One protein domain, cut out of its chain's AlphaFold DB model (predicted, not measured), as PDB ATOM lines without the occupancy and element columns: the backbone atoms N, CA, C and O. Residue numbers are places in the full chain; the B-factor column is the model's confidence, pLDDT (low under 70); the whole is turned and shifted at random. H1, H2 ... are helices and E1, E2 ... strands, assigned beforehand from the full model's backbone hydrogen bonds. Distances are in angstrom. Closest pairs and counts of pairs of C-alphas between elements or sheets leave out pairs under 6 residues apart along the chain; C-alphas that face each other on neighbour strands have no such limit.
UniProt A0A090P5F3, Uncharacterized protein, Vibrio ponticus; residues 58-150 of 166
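This is residues 58 to 150 of the 166 residues of an uncharacterized protein of Vibrio ponticus (UniProt A0A090P5F3). One strongly twisted sheet of five antiparallel strands makes the body, with a long loop, residues 80 to 98, reaching beyond one end of it and a one-turn helix, H1, by it. The printed part has 93 residues, with strand E1, helix H1, then strands E2, E3, E4 and E5; the sheet's order is E1, E5, E4, E3, E2. The class is mostly strand, with 41 residues, under half, in named elements. The whole is a rod spanning 49 by 24 by 21 A, only just compact, close to loose, with a radius of gyration of the C-alphas of 14.8 A.

E1, residues 75 to 79, is an edge strand, antiparallel to E5, residues 144 to 149; N 76 and O 147 are 2.9 A apart, within hydrogen-bond range. H1, residues 99 to 102, only grazes the sheet; it is too short for an O i to N i+4 pair, and its one O i to N i+3 pair is within range. E2, residues 110 to 117, E3, residues 120 to 125, E4, residues 128 to 139, and E5 form a meander, each strand the antiparallel neighbour of the one before. Its hairpins have N 115 and O 122 at 2.8 A, N 121 and O 136 at 3.0 A, and N 137 and O 146 at 2.9 A. E4 bends by 71 degrees at residue 133. E1 and E2 are apart.

E1 begins at C-alpha 75 (468.045, 341.411, 435.055). E2 is 22.5 A long, E4 27.1 A and E5 17.0 A, ending at C-alpha 149 (461.438, 343.362, 432.003).

The C-alphas farthest apart, of Ser 86 and Asp 109, are 49.7 A apart. The printed part has no cut. The link from E1 to H1 is long, 19 residues. Residues 67 to 71 have pLDDT under 70.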
ATOM      1  N   LEU A  58     464.599 320.481 446.332       87.44
ATOM      2  CA  LEU A  58     464.381 321.807 445.768       87.44
ATOM      3  C   LEU A  58     463.661 322.676 446.801       87.44
ATOM      4  O   LEU A  58     462.835 322.172 447.563       87.44
ATOM      5  N   THR A  59     463.992 323.965 446.853       87.50
ATOM      6  CA  THR A  59     463.304 324.936 447.718       87.50
ATOM      7  C   THR A  59     462.723 326.063 446.881       87.50
ATOM      8  O   THR A  59     463.406 326.587 445.998       87.50
ATOM      9  N   ASP A  60     461.493 326.451 447.215       86.19
ATOM     10  CA  ASP A  60     460.775 327.546 446.575       86.19
ATOM     11  C   ASP A  60     461.587 328.845 446.585       86.19
ATOM     12  O   ASP A  60     462.260 329.201 447.561       86.19
ATOM     13  N   SER A  61     461.461 329.590 445.494       86.81
ATOM     14  CA  SER A  61     462.037 330.915 445.326       86.81
ATOM     15  C   SER A  61     460.928 331.909 445.023       86.81
ATOM     16  O   SER A  61     459.940 331.573 444.376       86.81
ATOM     17  N   SER A  62     461.085 333.150 445.476       85.25
ATOM     18  CA  SER A  62     460.170 334.230 445.113       85.25
ATOM     19  C   SER A  62     460.954 335.483 444.776       85.25
ATOM     20  O   SER A  62     461.939 335.821 445.436       85.25
ATOM     21  N   LEU A  63     460.493 336.175 443.741       83.00
ATOM     22  CA  LEU A  63     461.058 337.430 443.292       83.00
ATOM     23  C   LEU A  63     459.932 338.454 443.193       83.00
ATOM     24  O   LEU A  63     458.950 338.245 442.484       83.00
ATOM     25  N   THR A  64     460.083 339.572 443.896       80.12
ATOM     26  CA  THR A  64     459.130 340.681 443.819       80.12
ATOM     27  C   THR A  64     459.688 341.762 442.915       80.12
ATOM     28  O   THR A  64     460.799 342.260 443.118       80.12
ATOM     29  N   TYR A  65     458.891 342.160 441.931       75.19
ATOM     30  CA  TYR A  65     459.199 343.287 441.074       75.19
ATOM     31  C   TYR A  65     458.444 344.525 441.560       75.19
ATOM     32  O   TYR A  65     457.234 344.489 441.747       75.19
ATOM     33  N   GLN A  66     459.169 345.622 441.765       73.81
ATOM     34  CA  GLN A  66     458.587 346.954 441.782       73.81
ATOM     35  C   GLN A  66     459.084 347.658 440.530       73.81
ATOM     36  O   GLN A  66     460.294 347.689 440.290       73.81
ATOM     37  N   GLU A  67     458.149 348.144 439.723       66.94
ATOM     38  CA  GLU A  67     458.469 348.982 438.580       66.94
ATOM     39  C   GLU A  67     459.038 350.313 439.074       66.94
ATOM     40  O   GLU A  67     458.524 350.924 440.017       66.94
ATOM     41  N   VAL A  68     460.134 350.737 438.457       62.22
ATOM     42  CA  VAL A  68     460.749 352.039 438.686       62.22
ATOM     43  C   VAL A  68     460.925 352.659 437.309       62.22
ATOM     44  O   VAL A  68     461.433 351.999 436.403       62.22
ATOM     45  N   ASN A  69     460.459 353.898 437.138       61.28
ATOM     46  CA  ASN A  69     460.552 354.597 435.858       61.28
ATOM     47  C   ASN A  69     461.997 354.549 435.333       61.28
ATOM     48  O   ASN A  69     462.929 354.853 436.076       61.28
ATOM     49  N   ASP A  70     462.147 354.208 434.052       62.19
ATOM     50  CA  ASP A  70     463.405 354.233 433.293       62.19
ATOM     51  C   ASP A  70     464.464 353.156 433.644       62.19
ATOM     52  O   ASP A  70     465.605 353.264 433.194       62.19
ATOM     53  N   GLU A  71     464.108 352.078 434.359       69.75
ATOM     54  CA  GLU A  71     465.007 350.935 434.657       69.75
ATOM     55  C   GLU A  71     464.587 349.613 433.971       69.75
ATOM     56  O   GLU A  71     464.594 348.539 434.574       69.75
ATOM     57  N   PHE A  72     464.229 349.668 432.684       83.00
ATOM     58  CA  PHE A  72     463.981 348.460 431.883       83.00
ATOM     59  C   PHE A  72     465.281 347.812 431.384       83.00
ATOM     60  O   PHE A  72     466.299 348.472 431.173       83.00
ATOM     61  N   GLY A  73     465.237 346.499 431.168       82.19
ATOM     62  CA  GLY A  73     466.343 345.699 430.639       82.19
ATOM     63  C   GLY A  73     467.358 345.229 431.686       82.19
ATOM     64  O   GLY A  73     468.260 344.463 431.349       82.19
ATOM     65  N   ALA A  74     467.222 345.637 432.951       86.12
ATOM     66  CA  ALA A  74     468.029 345.098 434.040       86.12
ATOM     67  C   ALA A  74     467.500 343.723 434.481       86.12
ATOM     68  O   ALA A  74     466.320 343.567 434.795       86.12
ATOM     69  N   ALA A  75     468.388 342.730 434.542       89.06
ATOM     70  CA  ALA A  75     468.045 341.411 435.055       89.06
ATOM     71  C   ALA A  75     467.896 341.448 436.581       89.06
ATOM     72  O   ALA A  75     468.805 341.875 437.300       89.06
ATOM     73  N   LYS A  76     466.769 340.943 437.082       89.88
ATOM     74  CA  LYS A  76     466.622 340.562 438.487       89.88
ATOM     75  C   LYS A  76     466.808 339.060 438.607       89.88
ATOM     76  O   LYS A  76     466.170 338.291 437.898       89.88
ATOM     77  N   THR A  77     467.693 338.656 439.504       91.81
ATOM     78  CA  THR A  77     468.106 337.260 439.638       91.81
ATOM     79  C   THR A  77     467.484 336.620 440.868       91.81
ATOM     80  O   THR A  77     467.400 337.255 441.921       91.81
ATOM     81  N   GLY A  78     467.138 335.347 440.760       91.06
ATOM     82  CA  GLY A  78     466.794 334.498 441.891       91.06
ATOM     83  C   GLY A  78     467.403 333.114 441.723       91.06
ATOM     84  O   GLY A  78     468.110 332.829 440.756       91.06
ATOM     85  N   THR A  79     467.175 332.252 442.702       91.19
ATOM     86  CA  THR A  79     467.666 330.873 442.669       91.19
ATOM     87  C   THR A  79     466.674 329.980 443.388       91.19
ATOM     88  O   THR A  79     466.200 330.341 444.470       91.19
ATOM     89  N   VAL A  80     466.351 328.841 442.782       89.38
ATOM     90  CA  VAL A  80     465.777 327.693 443.485       89.38
ATOM     91  C   VAL A  80     466.946 326.895 444.060       89.38
ATOM     92  O   VAL A  80     467.889 326.573 443.342       89.38
ATOM     93  N   ASP A  81     466.953 326.649 445.372       85.50
ATOM     94  CA  ASP A  81     468.062 325.947 446.046       85.50
ATOM     95  C   ASP A  81     468.010 324.453 445.689       85.50
ATOM     96  O   ASP A  81     467.423 323.649 446.421       85.50
ATOM     97  N   LEU A  82     468.556 324.109 444.518       86.50
ATOM     98  CA  LEU A  82     468.656 322.746 444.013       86.50
ATOM     99  C   LEU A  82     469.833 322.037 444.682       86.50
ATOM    100  O   LEU A  82     471.003 322.316 444.417       86.50
ATOM    101  N   LYS A  83     469.512 321.062 445.528       87.75
ATOM    102  CA  LYS A  83     470.481 320.155 446.142       87.75
ATOM    103  C   LYS A  83     470.367 318.820 445.450       87.75
ATOM    104  O   LYS A  83     469.411 318.091 445.689       87.75
ATOM    105  N   GLN A  84     471.332 318.536 444.588       85.75
ATOM    106  CA  GLN A  84     471.387 317.273 443.867       85.75
ATOM    107  C   GLN A  84     471.562 316.107 444.844       85.75
ATOM    108  O   GLN A  84     472.324 316.206 445.813       85.75
ATOM    109  N   GLY A  85     470.842 315.022 444.575       86.38
ATOM    110  CA  GLY A  85     470.997 313.763 445.278       86.38
ATOM    111  C   GLY A  85     472.261 313.012 444.868       86.38
ATOM    112  O   GLY A  85     473.069 313.499 444.074       86.38
ATOM    113  N   SER A  86     472.450 311.810 445.409       86.44
ATOM    114  CA  SER A  86     473.638 310.993 445.108       86.44
ATOM    115  C   SER A  86     473.694 310.537 443.650       86.44
ATOM    116  O   SER A  86     474.789 310.477 443.093       86.44
ATOM    117  N   ASP A  87     472.540 310.328 443.017       84.31
ATOM    118  CA  ASP A  87     472.396 310.032 441.583       84.31
ATOM    119  C   ASP A  87     472.366 311.274 440.682       84.31
ATOM    120  O   ASP A  87     472.307 311.168 439.457       84.31
ATOM    121  N   GLY A  88     472.445 312.469 441.273       86.00
ATOM    122  CA  GLY A  88     472.312 313.726 440.550       86.00
ATOM    123  C   GLY A  88     470.861 314.058 440.194       86.00
ATOM    124  O   GLY A  88     469.916 313.652 440.870       86.00
ATOM    125  N   VAL A  89     470.688 314.862 439.145       86.50
ATOM    126  CA  VAL A  89     469.381 315.290 438.625       86.50
ATOM    127  C   VAL A  89     469.261 314.810 437.187       86.50
ATOM    128  O   VAL A  89     470.133 315.099 436.370       86.50
ATOM    129  N   SER A  90     468.201 314.059 436.890       85.25
ATOM    130  CA  SER A  90     467.955 313.496 435.558       85.25
ATOM    131  C   SER A  90     467.224 314.460 434.625       85.25
ATOM    132  O   SER A  90     467.495 314.466 433.426       85.25
ATOM    133  N   GLU A  91     466.316 315.269 435.167       88.19
ATOM    134  CA  GLU A  91     465.473 316.197 434.419       88.19
ATOM    135  C   GLU A  91     465.121 317.411 435.282       88.19
ATOM    136  O   GLU A  91     464.923 317.290 436.494       88.19
ATOM    137  N   ILE A  92     465.028 318.579 434.644       90.44
ATOM    138  CA  ILE A  92     464.427 319.776 435.226       90.44
ATOM    139  C   ILE A  92     463.424 320.338 434.228       90.44
ATOM    140  O   ILE A  92     463.736 320.526 433.053       90.44
ATOM    141  N   SER A  93     462.228 320.636 434.719       91.88
ATOM    142  CA  SER A  93     461.169 321.288 433.960       91.88
ATOM    143  C   SER A  93     460.671 322.502 434.726       91.88
ATOM    144  O   SER A  93     460.452 322.402 435.932       91.88
ATOM    145  N   VAL A  94     460.441 323.609 434.028       91.56
ATOM    146  CA  VAL A  94     459.775 324.797 434.564       91.56
ATOM    147  C   VAL A  94     458.430 324.955 433.875       91.56
ATOM    148  O   VAL A  94     458.346 324.986 432.646       91.56
ATOM    149  N   SER A  95     457.375 325.090 434.666       90.31
ATOM    150  CA  SER A  95     456.001 325.276 434.210       90.31
ATOM    151  C   SER A  95     455.425 326.601 434.708       90.31
ATOM    152  O   SER A  95     455.676 327.016 435.840       90.31
ATOM    153  N   LEU A  96     454.655 327.284 433.855       88.38
ATOM    154  CA  LEU A  96     453.894 328.465 434.253       88.38
ATOM    155  C   LEU A  96     452.544 328.047 434.844       88.38
ATOM    156  O   LEU A  96     451.661 327.572 434.135       88.38
ATOM    157  N   ASP A  97     452.385 328.254 436.148       88.75
ATOM    158  CA  ASP A  97     451.243 327.768 436.930       88.75
ATOM    159  C   ASP A  97     449.974 328.610 436.748       88.75
ATOM    160  O   ASP A  97     448.855 328.129 436.930       88.75
ATOM    161  N   ASN A  98     450.156 329.900 436.469       88.19
ATOM    162  CA  ASN A  98     449.086 330.884 436.369       88.19
ATOM    163  C   ASN A  98     448.981 331.474 434.958       88.19
ATOM    164  O   ASN A  98     448.710 332.663 434.794       88.19
ATOM    165  N   ASP A  99     449.189 330.632 433.947       88.06
ATOM    166  CA  ASP A  99     449.116 330.981 432.526       88.06
ATOM    167  C   ASP A  99     447.850 331.778 432.173       88.06
ATOM    168  O   ASP A  99     447.918 332.802 431.504       88.06
ATOM    169  N   THR A 100     446.701 331.375 432.709       87.88
ATOM    170  CA  THR A 100     445.400 331.998 432.464       87.88
ATOM    171  C   THR A 100     445.365 333.446 432.954       87.88
ATOM    172  O   THR A 100     444.812 334.312 432.276       87.88
ATOM    173  N   ASP A 101     445.978 333.728 434.107       88.75
ATOM    174  CA  ASP A 101     446.073 335.087 434.637       88.75
ATOM    175  C   ASP A 101     447.067 335.908 433.812       88.75
ATOM    176  O   ASP A 101     446.778 337.048 433.451       88.75
ATOM    177  N   VAL A 102     448.218 335.321 433.479       89.31
ATOM    178  CA  VAL A 102     449.281 335.970 432.700       89.31
ATOM    179  C   VAL A 102     448.795 336.364 431.306       89.31
ATOM    180  O   VAL A 102     449.053 337.479 430.863       89.31
ATOM    181  N   MET A 103     448.015 335.508 430.646       90.25
ATOM    182  CA  MET A 103     447.430 335.786 429.329       90.25
ATOM    183  C   MET A 103     446.333 336.863 429.360       90.25
ATOM    184  O   MET A 103     445.887 337.315 428.310       90.25
ATOM    185  N   SER A 104     445.885 337.293 430.545       91.81
ATOM    186  CA  SER A 104     444.988 338.448 430.691       91.81
ATOM    187  C   SER A 104     445.731 339.776 430.864       91.81
ATOM    188  O   SER A 104     445.100 340.835 430.884       91.81
ATOM    189  N   TRP A 105     447.059 339.738 431.021       92.62
ATOM    190  CA  TRP A 105     447.862 340.941 431.193       92.62
ATOM    191  C   TRP A 105     447.991 341.720 429.892       92.62
ATOM    192  O   TRP A 105     447.912 341.190 428.786       92.62
ATOM    193  N   THR A 106     448.232 343.012 430.062       94.25
ATOM    194  CA  THR A 106     448.500 343.943 428.972       94.25
ATOM    195  C   THR A 106     449.766 344.730 429.286       94.25
ATOM    196  O   THR A 106     450.236 344.767 430.427       94.25
ATOM    197  N   SER A 107     450.362 345.302 428.249       94.12
ATOM    198  CA  SER A 107     451.465 346.248 428.365       94.12
ATOM    199  C   SER A 107     451.162 347.434 427.466       94.12
ATOM    200  O   SER A 107     451.011 347.260 426.257       94.12
ATOM    201  N   GLN A 108     451.081 348.641 428.029       92.31
ATOM    202  CA  GLN A 108     450.716 349.842 427.271       92.31
ATOM    203  C   GLN A 108     449.372 349.666 426.536       92.31
ATOM    204  O   GLN A 108     449.251 350.017 425.360       92.31
ATOM    205  N   ASP A 109     448.390 349.067 427.217       94.81
ATOM    206  CA  ASP A 109     447.051 348.719 426.722       94.81
ATOM    207  C   ASP A 109     447.035 347.708 425.554       94.81
ATOM    208  O   ASP A 109     446.015 347.540 424.875       94.81
ATOM    209  N   ARG A 110     448.154 347.020 425.295       96.44
ATOM    210  CA  ARG A 110     448.271 346.008 424.234       96.44
ATOM    211  C   ARG A 110     448.242 344.592 424.818       96.44
ATOM    212  O   ARG A 110     448.944 344.348 425.803       96.44
ATOM    213  N   PRO A 111     447.471 343.663 424.220       96.69
ATOM    214  CA  PRO A 111     447.486 342.250 424.590       96.69
ATOM    215  C   PRO A 111     448.865 341.611 424.447       96.69
ATOM    216  O   PRO A 111     449.674 342.009 423.600       96.69
ATOM    217  N   LEU A 112     449.104 340.597 425.273       96.56
ATOM    218  CA  LEU A 112     450.340 339.828 425.287       96.56
ATOM    219  C   LEU A 112     450.105 338.408 424.780       96.56
ATOM    220  O   LEU A 112     449.018 337.855 424.936       96.56
ATOM    221  N   ASP A 113     451.160 337.819 424.234       96.50
ATOM    222  CA  ASP A 113     451.248 336.389 423.965       96.50
ATOM    223  C   ASP A 113     452.452 335.785 424.701       96.50
ATOM    224  O   ASP A 113     453.412 336.489 425.040       96.50
ATOM    225  N   LEU A 114     452.393 334.482 424.968       95.56
ATOM    226  CA  LEU A 114     453.420 333.743 425.693       95.56
ATOM    227  C   LEU A 114     454.174 332.804 424.752       95.56
ATOM    228  O   LEU A 114     453.615 331.873 424.174       95.56
ATOM    229  N   VAL A 115     455.484 333.008 424.661       95.56
ATOM    230  CA  VAL A 115     456.398 332.172 423.884       95.56
ATOM    231  C   VAL A 115     457.256 331.342 424.831       95.56
ATOM    232  O   VAL A 115     457.985 331.889 425.659       95.56
ATOM    233  N   ASN A 116     457.211 330.019 424.663       93.38
ATOM    234  CA  ASN A 116     457.984 329.070 425.466       93.38
ATOM    235  C   ASN A 116     459.139 328.495 424.646       93.38
ATOM    236  O   ASN A 116     458.951 328.084 423.496       93.38
ATOM    237  N   SER A 117     460.319 328.403 425.254       93.75
ATOM    238  CA  SER A 117     461.497 327.778 424.654       93.75
ATOM    239  C   SER A 117     462.218 326.925 425.693       93.75
ATOM    240  O   SER A 117     463.122 327.392 426.381       93.75
ATOM    241  N   GLY A 118     461.817 325.657 425.813       92.75
ATOM    242  CA  GLY A 118     462.298 324.796 426.895       92.75
ATOM    243  C   GLY A 118     461.773 325.298 428.240       92.75
ATOM    244  O   GLY A 118     460.562 325.411 428.406       92.75
ATOM    245  N   ASN A 119     462.686 325.619 429.157       94.19
ATOM    246  CA  ASN A 119     462.376 326.147 430.491       94.19
ATOM    247  C   ASN A 119     462.319 327.687 430.554       94.19
ATOM    248  O   ASN A 119     462.071 328.247 431.622       94.19
ATOM    249  N   ASP A 120     462.507 328.361 429.416       95.62
ATOM    250  CA  ASP A 120     462.440 329.816 429.306       95.62
ATOM    251  C   ASP A 120     461.061 330.275 428.812       95.62
ATOM    252  O   ASP A 120     460.454 329.661 427.925       95.62
ATOM    253  N   TYR A 121     460.607 331.409 429.346       95.62
ATOM    254  CA  TYR A 121     459.315 332.022 429.035       95.62
ATOM    255  C   TYR A 121     459.516 333.469 428.598       95.62
ATOM    256  O   TYR A 121     460.180 334.242 429.286       95.62
ATOM    257  N   THR A 122     458.915 333.867 427.481       96.44
ATOM    258  CA  THR A 122     458.926 335.258 427.013       96.44
ATOM    259  C   THR A 122     457.505 335.740 426.759       96.44
ATOM    260  O   THR A 122     456.793 335.171 425.939       96.44
ATOM    261  N   LEU A 123     457.112 336.820 427.428       96.31
ATOM    262  CA  LEU A 123     455.937 337.603 427.068       96.31
ATOM    263  C   LEU A 123     456.304 338.576 425.955       96.31
ATOM    264  O   LEU A 123     457.274 339.333 426.079       96.31
ATOM    265  N   VAL A 124     455.516 338.567 424.890       97.81
ATOM    266  CA  VAL A 124     455.654 339.431 423.712       97.81
ATOM    267  C   VAL A 124     454.327 340.127 423.430       97.81
ATOM    268  O   VAL A 124     453.298 339.733 423.976       97.81
ATOM    269  N   TYR A 125     454.318 341.155 422.584       98.00
ATOM    270  CA  TYR A 125     453.051 341.701 422.095       98.00
ATOM    271  C   TYR A 125     452.369 340.718 421.137       98.00
ATOM    272  O   TYR A 125     453.011 340.213 420.218       98.00
ATOM    273  N   GLU A 126     451.062 340.487 421.306       97.19
ATOM    274  CA  GLU A 126     450.286 339.576 420.441       97.19
ATOM    275  C   GLU A 126     450.340 340.008 418.960       97.19
ATOM    276  O   GLU A 126     450.409 339.185 418.049       97.19
ATOM    277  N   ASP A 127     450.346 341.320 418.710       97.25
ATOM    278  CA  ASP A 127     450.393 341.921 417.376       97.25
ATOM    279  C   ASP A 127     451.820 342.187 416.854       97.25
ATOM    280  O   ASP A 127     451.978 342.568 415.692       97.25
ATOM    281  N   ASP A 128     452.851 341.981 417.681       97.12
ATOM    282  CA  ASP A 128     454.266 342.137 417.324       97.12
ATOM    283  C   ASP A 128     455.164 341.176 418.139       97.12
ATOM    284  O   ASP A 128     455.791 341.589 419.123       97.12
ATOM    285  N   PRO A 129     455.249 339.889 417.741       94.50
ATOM    286  CA  PRO A 129     455.956 338.858 418.509       94.50
ATOM    287  C   PRO A 129     457.475 339.055 418.632       94.50
ATOM    288  O   PRO A 129     458.109 338.410 419.464       94.50
ATOM    289  N   ASP A 130     458.076 339.931 417.822       95.75
ATOM    290  CA  ASP A 130     459.504 340.265 417.920       95.75
ATOM    291  C   ASP A 130     459.786 341.253 419.073       95.75
ATOM    292  O   ASP A 130     460.929 341.398 419.523       95.75
ATOM    293  N   SER A 131     458.748 341.922 419.584       96.25
ATOM    294  CA  SER A 131     458.836 342.878 420.685       96.25
ATOM    295  C   SER A 131     458.583 342.205 422.035       96.25
ATOM    296  O   SER A 131     457.446 341.953 422.434       96.25
ATOM    297  N   LYS A 132     459.669 341.961 422.775       96.19
ATOM    298  CA  LYS A 132     459.633 341.392 424.130       96.19
ATOM    299  C   LYS A 132     459.121 342.396 425.162       96.19
ATOM    300  O   LYS A 132     459.492 343.571 425.139       96.19
ATOM    301  N   VAL A 133     458.346 341.897 426.118       95.00
ATOM    302  CA  VAL A 133     457.810 342.638 427.270       95.00
ATOM    303  C   VAL A 133     458.459 342.157 428.563       95.00
ATOM    304  O   VAL A 133     458.972 342.971 429.332       95.00
ATOM    305  N   LEU A 134     458.507 340.843 428.780       94.00
ATOM    306  CA  LEU A 134     459.157 340.224 429.934       94.00
ATOM    307  C   LEU A 134     459.751 338.881 429.526       94.00
ATOM    308  O   LEU A 134     459.155 338.153 428.744       94.00
ATOM    309  N   GLU A 135     460.914 338.548 430.061       95.06
ATOM    310  CA  GLU A 135     461.610 337.297 429.783       95.06
ATOM    311  C   GLU A 135     462.074 336.674 431.095       95.06
ATOM    312  O   GLU A 135     462.710 337.335 431.918       95.06
ATOM    313  N   PHE A 136     461.729 335.409 431.290       94.94
ATOM    314  CA  PHE A 136     462.233 334.544 432.342       94.94
ATOM    315  C   PHE A 136     463.193 333.533 431.714       94.94
ATOM    316  O   PHE A 136     462.838 332.863 430.745       94.94
ATOM    317  N   ILE A 137     464.395 333.439 432.282       95.25
ATOM    318  CA  ILE A 137     465.482 332.583 431.804       95.25
ATOM    319  C   ILE A 137     465.933 331.692 432.957       95.25
ATOM    320  O   ILE A 137     466.289 332.220 434.017       95.25
ATOM    321  N   PHE A 138     465.958 330.377 432.754       94.81
ATOM    322  CA  PHE A 138     466.318 329.395 433.776       94.81
ATOM    323  C   PHE A 138     467.642 328.685 433.466       94.81
ATOM    324  O   PHE A 138     467.872 328.209 432.359       94.81
ATOM    325  N   ASP A 139     468.519 328.586 434.465       92.25
ATOM    326  CA  ASP A 139     469.759 327.813 434.396       92.25
ATOM    327  C   ASP A 139     469.596 326.480 435.134       92.25
ATOM    328  O   ASP A 139     469.692 326.397 436.361       92.25
ATOM    329  N   GLU A 140     469.406 325.418 434.359       87.50
ATOM    330  CA  GLU A 140     469.233 324.047 434.844       87.50
ATOM    331  C   GLU A 140     470.448 323.499 435.607       87.50
ATOM    332  O   GLU A 140     470.308 322.593 436.425       87.50
ATOM    333  N   GLN A 141     471.653 324.034 435.389       84.06
ATOM    334  CA  GLN A 141     472.837 323.534 436.092       84.06
ATOM    335  C   GLN A 141     472.922 324.061 437.521       84.06
ATOM    336  O   GLN A 141     473.390 323.354 438.414       84.06
ATOM    337  N   SER A 142     472.509 325.310 437.732       85.25
ATOM    338  CA  SER A 142     472.665 325.997 439.016       85.25
ATOM    339  C   SER A 142     471.356 326.186 439.783       85.25
ATOM    340  O   SER A 142     471.398 326.496 440.973       85.25
ATOM    341  N   GLY A 143     470.204 326.034 439.124       88.62
ATOM    342  CA  GLY A 143     468.907 326.444 439.663       88.62
ATOM    343  C   GLY A 143     468.743 327.968 439.731       88.62
ATOM    344  O   GLY A 143     467.787 328.465 440.329       88.62
ATOM    345  N   ALA A 144     469.676 328.742 439.168       91.88
ATOM    346  CA  ALA A 144     469.533 330.184 439.070       91.88
ATOM    347  C   ALA A 144     468.526 330.551 437.978       91.88
ATOM    348  O   ALA A 144     468.367 329.848 436.984       91.88
ATOM    349  N   TYR A 145     467.869 331.691 438.139       94.12
ATOM    350  CA  TYR A 145     467.024 332.256 437.103       94.12
ATOM    351  C   TYR A 145     467.149 333.767 437.051       94.12
ATOM    352  O   TYR A 145     467.573 334.424 438.009       94.12
ATOM    353  N   GLN A 146     466.755 334.319 435.913       93.81
ATOM    354  CA  GLN A 146     466.734 335.747 435.660       93.81
ATOM    355  C   GLN A 146     465.369 336.146 435.124       93.81
ATOM    356  O   GLN A 146     464.794 335.444 434.300       93.81
ATOM    357  N   VAL A 147     464.878 337.290 435.582       93.25
ATOM    358  CA  VAL A 147     463.708 337.956 435.019       93.25
ATOM    359  C   VAL A 147     464.147 339.310 434.493       93.25
ATOM    360  O   VAL A 147     464.698 340.122 435.242       93.25
ATOM    361  N   ILE A 148     463.904 339.552 433.210       92.19
ATOM    362  CA  ILE A 148     464.207 340.805 432.523       92.19
ATOM    363  C   ILE A 148     462.889 341.400 432.050       92.19
ATOM    364  O   ILE A 148     462.162 340.782 431.277       92.19
ATOM    365  N   GLN A 149     462.582 342.610 432.500       91.38
ATOM    366  CA  GLN A 149     461.438 343.362 432.003       91.38
ATOM    367  C   GLN A 149     461.918 344.388 430.980       91.38
ATOM    368  O   GLN A 149     462.754 345.234 431.295       91.38
ATOM    369  N   TYR A 150     461.387 344.324 429.765       92.62
ATOM    370  CA  TYR A 150     461.731 345.219 428.659       92.62
ATOM    371  C   TYR A 150     460.725 346.361 428.490       92.62
ATOM    372  O   TYR A 150     461.096 347.423 427.997       92.62
TER     373      TYR A 150